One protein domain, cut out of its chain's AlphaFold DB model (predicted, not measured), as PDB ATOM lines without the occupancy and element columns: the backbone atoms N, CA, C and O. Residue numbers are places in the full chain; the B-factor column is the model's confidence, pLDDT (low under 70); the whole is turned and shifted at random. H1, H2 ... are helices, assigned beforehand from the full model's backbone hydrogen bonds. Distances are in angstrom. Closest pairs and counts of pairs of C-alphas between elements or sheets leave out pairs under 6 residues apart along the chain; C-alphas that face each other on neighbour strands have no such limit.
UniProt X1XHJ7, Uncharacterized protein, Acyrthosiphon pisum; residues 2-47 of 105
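What this domain is: This is residues 2 to 47 of the 105 residues of an uncharacterized protein of Acyrthosiphon pisum (UniProt X1XHJ7). H3 crosses H2, and H1 folds back on H2 as a hairpin; residues 27 to 32 stick out. Printed are 46 residues with three named helices, H1 to H3: all helix. It is compact: radius of gyration of the C-alphas 9.8 A, spans 26 by 20 by 14 A.

How they stand to each other: Look at H2, residues 16 to 29: it touches H3, residues 35 to 45, about perpendicular at 78 degrees, closest at C-alphas Gly 22 and Ile 37, 4.5 A. H1, residues 2 to 11, touches H2, opposite ways at a steep tilt of 41 degrees, closest at C-alphas Pro 9 and Gln 16, 5.1 A. In H2 every O i to N i+4 pair is within hydrogen-bond range; H3 has 5 of 7, H1 2 of 6 and 4 of 7 O i to N i+3 pairs.

Where its parts are: Find C-alpha 16 at (13.277, 7.865, -32.672): H2 runs 19.9 A from there. H3 ends at C-alpha 45, (2.009, -1.357, -23.342).

The domain as a whole: The printed part has no cut, two tight links and pLDDT under 70 at residues 30 to 34.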
ATOM      1  N   ASP A   2      20.110  -1.169 -28.851       72.31
ATOM      2  CA  ASP A   2      19.721   0.079 -29.524       72.31
ATOM      3  C   ASP A   2      19.190  -0.113 -30.946       72.31
ATOM      4  O   ASP A   2      18.223   0.534 -31.330       72.31
ATOM      5  N   ILE A   3      19.786  -1.033 -31.716       75.38
ATOM      6  CA  ILE A   3      19.320  -1.368 -33.070       75.38
ATOM      7  C   ILE A   3      17.865  -1.849 -33.009       75.38
ATOM      8  O   ILE A   3      17.026  -1.331 -33.736       75.38
ATOM      9  N   ASN A   4      17.538  -2.739 -32.068       77.12
ATOM     10  CA  ASN A   4      16.183  -3.273 -31.891       77.12
ATOM     11  C   ASN A   4      15.194  -2.174 -31.472       77.12
ATOM     12  O   ASN A   4      14.079  -2.118 -31.984       77.12
ATOM     13  N   ILE A   5      15.621  -1.260 -30.596       81.19
ATOM     14  CA  ILE A   5      14.811  -0.112 -30.169       81.19
ATOM     15  C   ILE A   5      14.657   0.914 -31.287       81.19
ATOM     16  O   ILE A   5      13.677   1.632 -31.296       81.19
ATOM     17  N   SER A   6      15.552   0.982 -32.269       82.81
ATOM     18  CA  SER A   6      15.459   1.982 -33.338       82.81
ATOM     19  C   SER A   6      14.285   1.755 -34.304       82.81
ATOM     20  O   SER A   6      13.871   2.701 -34.979       82.81
ATOM     21  N   HIS A   7      13.738   0.537 -34.366       84.25
ATOM     22  CA  HIS A   7      12.616   0.191 -35.245       84.25
ATOM     23  C   HIS A   7      11.252   0.501 -34.622       84.25
ATOM     24  O   HIS A   7      10.357   0.962 -35.328       84.25
ATOM     25  N   LEU A   8      11.098   0.301 -33.309       83.62
ATOM     26  CA  LEU A   8       9.819   0.485 -32.611       83.62
ATOM     27  C   LEU A   8       9.271   1.926 -32.718       83.62
ATOM     28  O   LEU A   8       8.102   2.075 -33.061       83.62
ATOM     29  N   PRO A   9      10.076   2.995 -32.560       84.25
ATOM     30  CA  PRO A   9       9.622   4.369 -32.714       84.25
ATOM     31  C   PRO A   9       9.037   4.682 -34.084       84.25
ATOM     32  O   PRO A   9       8.096   5.459 -34.184       84.25
ATOM     33  N   LYS A  10       9.556   4.049 -35.144       84.38
ATOM     34  CA  LYS A  10       9.021   4.223 -36.499       84.38
ATOM     35  C   LYS A  10       7.636   3.596 -36.637       84.38
ATOM     36  O   LYS A  10       6.777   4.186 -37.279       84.38
ATOM     37  N   ILE A  11       7.428   2.427 -36.028       85.56
ATOM     38  CA  ILE A  11       6.142   1.715 -36.038       85.56
ATOM     39  C   ILE A  11       5.094   2.509 -35.251       85.56
ATOM     40  O   ILE A  11       3.982   2.706 -35.729       85.56
ATOM     41  N   PHE A  12       5.472   3.013 -34.077       86.69
ATOM     42  CA  PHE A  12       4.581   3.774 -33.200       86.69
ATOM     43  C   PHE A  12       4.489   5.268 -33.528       86.69
ATOM     44  O   PHE A  12       3.762   5.984 -32.851       86.69
ATOM     45  N   GLN A  13       5.216   5.739 -34.545       89.06
ATOM     46  CA  GLN A  13       5.272   7.151 -34.945       89.06
ATOM     47  C   GLN A  13       5.668   8.100 -33.794       89.06
ATOM     48  O   GLN A  13       5.139   9.201 -33.659       89.06
ATOM     49  N   ILE A  14       6.623   7.674 -32.968       89.38
ATOM     50  CA  ILE A  14       7.193   8.457 -31.861       89.38
ATOM     51  C   ILE A  14       8.645   8.850 -32.171       89.38
ATOM     52  O   ILE A  14       9.288   8.273 -33.052       89.38
ATOM     53  N   ASP A  15       9.188   9.836 -31.451       90.75
ATOM     54  CA  ASP A  15      10.527  10.361 -31.737       90.75
ATOM     55  C   ASP A  15      11.618   9.293 -31.541       90.75
ATOM     56  O   ASP A  15      11.890   8.818 -30.434       90.75
ATOM     57  N   GLN A  16      12.266   8.917 -32.647       89.31
ATOM     58  CA  GLN A  16      13.277   7.865 -32.672       89.31
ATOM     59  C   GLN A  16      14.541   8.246 -31.890       89.31
ATOM     60  O   GLN A  16      15.144   7.389 -31.241       89.31
ATOM     61  N   ARG A  17      14.968   9.513 -31.953       88.88
ATOM     62  CA  ARG A  17      16.214   9.969 -31.321       88.88
ATOM     63  C   ARG A  17      16.053  10.021 -29.805       88.88
ATOM     64  O   ARG A  17      16.915   9.507 -29.096       88.88
ATOM     65  N   ALA A  18      14.939  10.577 -29.334       88.50
ATOM     66  CA  ALA A  18      14.540  10.614 -27.937       88.50
ATOM     67  C   ALA A  18      14.360   9.193 -27.388       88.50
ATOM     68  O   ALA A  18      14.943   8.870 -26.360       88.50
ATOM     69  N   SER A  19      13.693   8.303 -28.128       88.19
ATOM     70  CA  SER A  19      13.497   6.906 -27.712       88.19
ATOM     71  C   SER A  19      14.817   6.138 -27.543       88.19
ATOM     72  O   SER A  19      15.006   5.427 -26.557       88.19
ATOM     73  N   VAL A  20      15.760   6.280 -28.485       89.19
ATOM     74  CA  VAL A  20      17.079   5.621 -28.393       89.19
ATOM     75  C   VAL A  20      17.923   6.228 -27.271       89.19
ATOM     76  O   VAL A  20      18.589   5.488 -26.548       89.19
ATOM     77  N   ARG A  21      17.890   7.557 -27.102       88.12
ATOM     78  CA  ARG A  21      18.565   8.247 -25.993       88.12
ATOM     79  C   ARG A  21      18.010   7.784 -24.645       88.12
ATOM     80  O   ARG A  21      18.779   7.303 -23.818       88.12
ATOM     81  N   GLY A  22      16.691   7.826 -24.477       87.56
ATOM     82  CA  GLY A  22      16.010   7.390 -23.263       87.56
ATOM     83  C   GLY A  22      16.289   5.930 -22.928       87.56
ATOM     84  O   GLY A  22      16.588   5.612 -21.783       87.56
ATOM     85  N   PHE A  23      16.321   5.041 -23.926       87.00
ATOM     86  CA  PHE A  23      16.698   3.640 -23.718       87.00
ATOM     87  C   PHE A  23      18.150   3.456 -23.247       87.00
ATOM     88  O   PHE A  23      18.423   2.614 -22.388       87.00
ATOM     89  N   ARG A  24      19.097   4.232 -23.789       87.12
ATOM     90  CA  ARG A  24      20.504   4.192 -23.356       87.12
ATOM     91  C   ARG A  24      20.654   4.645 -21.912       87.12
ATOM     92  O   ARG A  24      21.321   3.966 -21.138       87.12
ATOM     93  N   GLU A  25      20.018   5.753 -21.558       86.75
ATOM     94  CA  GLU A  25      20.066   6.314 -20.207       86.75
ATOM     95  C   GLU A  25      19.373   5.401 -19.194       86.75
ATOM     96  O   GLU A  25      19.936   5.118 -18.138       86.75
ATOM     97  N   TYR A  26      18.222   4.833 -19.561       83.62
ATOM     98  CA  TYR A  26      17.521   3.827 -18.764       83.62
ATOM     99  C   TYR A  26      18.418   2.630 -18.425       83.62
ATOM    100  O   TYR A  26      18.441   2.178 -17.287       83.62
ATOM    101  N   LYS A  27      19.206   2.125 -19.382       83.38
ATOM    102  CA  LYS A  27      20.115   0.994 -19.135       83.38
ATOM    103  C   LYS A  27      21.270   1.313 -18.185       83.38
ATOM    104  O   LYS A  27      21.765   0.399 -17.533       83.38
ATOM    105  N   VAL A  28      21.755   2.552 -18.197       82.50
ATOM    106  CA  VAL A  28      22.960   2.961 -17.459       82.50
ATOM    107  C   VAL A  28      22.613   3.420 -16.046       82.50
ATOM    108  O   VAL A  28      23.358   3.122 -15.117       82.50
ATOM    109  N   SER A  29      21.477   4.099 -15.882       71.75
ATOM    110  CA  SER A  29      21.162   4.844 -14.663       71.75
ATOM    111  C   SER A  29      19.825   4.457 -14.032       71.75
ATOM    112  O   SER A  29      19.287   5.231 -13.245       71.75
ATOM    113  N   TYR A  30      19.263   3.279 -14.333       63.84
ATOM    114  CA  TYR A  30      18.048   2.810 -13.654       63.84
ATOM    115  C   TYR A  30      18.235   2.875 -12.121       63.84
ATOM    116  O   TYR A  30      19.171   2.243 -11.622       63.84
ATOM    117  N   PRO A  31      17.408   3.632 -11.362       58.84
ATOM    118  CA  PRO A  31      16.050   4.095 -11.675       58.84
ATOM    119  C   PRO A  31      15.889   5.617 -11.920       58.84
ATOM    120  O   PRO A  31      14.783   6.134 -11.771       58.84
ATOM    121  N   SER A  32      16.936   6.377 -12.264       61.38
ATOM    122  CA  SER A  32      16.788   7.814 -12.547       61.38
ATOM    123  C   SER A  32      15.900   8.028 -13.780       61.38
ATOM    124  O   SER A  32      16.249   7.610 -14.885       61.38
ATOM    125  N   VAL A  33      14.738   8.647 -13.565       62.91
ATOM    126  CA  VAL A  33      13.640   8.808 -14.528       62.91
ATOM    127  C   VAL A  33      14.081   9.670 -15.715       62.91
ATOM    128  O   VAL A  33      14.039  10.896 -15.654       62.91
ATOM    129  N   ASN A  34      14.498   9.038 -16.812       68.56
ATOM    130  CA  ASN A  34      14.537   9.693 -18.115       68.56
ATOM    131  C   ASN A  34      13.104   9.695 -18.682       68.56
ATOM    132  O   ASN A  34      12.512   8.638 -18.879       68.56
ATOM    133  N   THR A  35      12.545  10.875 -18.951       77.94
ATOM    134  CA  THR A  35      11.187  11.027 -19.505       77.94
ATOM    135  C   THR A  35      11.097  10.728 -21.001       77.94
ATOM    136  O   THR A  35      10.003  10.512 -21.515       77.94
ATOM    137  N   ASP A  36      12.222  10.691 -21.718       84.69
ATOM    138  CA  ASP A  36      12.259  10.415 -23.159       84.69
ATOM    139  C   ASP A  36      11.885   8.962 -23.495       84.69
ATOM    140  O   ASP A  36      11.509   8.680 -24.633       84.69
ATOM    141  N   ILE A  37      11.976   8.032 -22.533       86.44
ATOM    142  CA  ILE A  37      11.571   6.631 -22.731       86.44
ATOM    143  C   ILE A  37      10.063   6.403 -22.531       86.44
ATOM    144  O   ILE A  37       9.520   5.426 -23.044       86.44
ATOM    145  N   GLU A  38       9.364   7.300 -21.829       87.69
ATOM    146  CA  GLU A  38       7.945   7.136 -21.474       87.69
ATOM    147  C   GLU A  38       7.006   6.966 -22.681       87.69
ATOM    148  O   GLU A  38       6.153   6.070 -22.640       87.69
ATOM    149  N   PRO A  39       7.153   7.724 -23.788       89.38
ATOM    150  CA  PRO A  39       6.328   7.517 -24.977       89.38
ATOM    151  C   PRO A  39       6.494   6.111 -25.562       89.38
ATOM    152  O   PRO A  39       5.512   5.469 -25.933       89.38
ATOM    153  N   LEU A  40       7.730   5.600 -25.591       88.25
ATOM    154  CA  LEU A  40       8.019   4.252 -26.071       88.25
ATOM    155  C   LEU A  40       7.450   3.191 -25.125       88.25
ATOM    156  O   LEU A  40       6.836   2.235 -25.590       88.25
ATOM    157  N   MET A  41       7.604   3.362 -23.811       87.38
ATOM    158  CA  MET A  41       7.046   2.439 -22.815       87.38
ATOM    159  C   MET A  41       5.518   2.402 -22.865       87.38
ATOM    160  O   MET A  41       4.919   1.337 -22.732       87.38
ATOM    161  N   THR A  42       4.888   3.552 -23.083       88.94
ATOM    162  CA  THR A  42       3.437   3.655 -23.254       88.94
ATOM    163  C   THR A  42       2.988   2.928 -24.517       88.94
ATOM    164  O   THR A  42       2.072   2.117 -24.447       88.94
ATOM    165  N   ALA A  43       3.671   3.135 -25.643       87.44
ATOM    166  CA  ALA A  43       3.346   2.464 -26.901       87.44
ATOM    167  C   ALA A  43       3.560   0.939 -26.845       87.44
ATOM    168  O   ALA A  43       2.759   0.166 -27.356       87.44
ATOM    169  N   VAL A  44       4.609   0.470 -26.164       87.25
ATOM    170  CA  VAL A  44       4.829  -0.972 -25.963       87.25
ATOM    171  C   VAL A  44       3.706  -1.598 -25.129       87.25
ATOM    172  O   VAL A  44       3.303  -2.722 -25.416       87.25
ATOM    173  N   LYS A  45       3.147  -0.878 -24.147       86.06
ATOM    174  CA  LYS A  45       2.009  -1.357 -23.342       86.06
ATOM    175  C   LYS A  45       0.709  -1.503 -24.141       86.06
ATOM    176  O   LYS A  45      -0.197  -2.169 -23.657       86.06
ATOM    177  N   THR A  46       0.600  -0.898 -25.326       84.44
ATOM    178  CA  THR A  46      -0.573  -1.062 -26.202       84.44
ATOM    179  C   THR A  46      -0.439  -2.235 -27.168       84.44
ATOM    180  O   THR A  46      -1.365  -2.497 -27.929       84.44
ATOM    181  N   LEU A  47       0.712  -2.916 -27.206       83.00
ATOM    182  CA  LEU A  47       0.867  -4.103 -28.038       83.00
ATOM    183  C   LEU A  47       0.061  -5.254 -27.443       83.00
ATOM    184  O   LEU A  47       0.268  -5.624 -26.288       83.00
TER     185      LEU A  47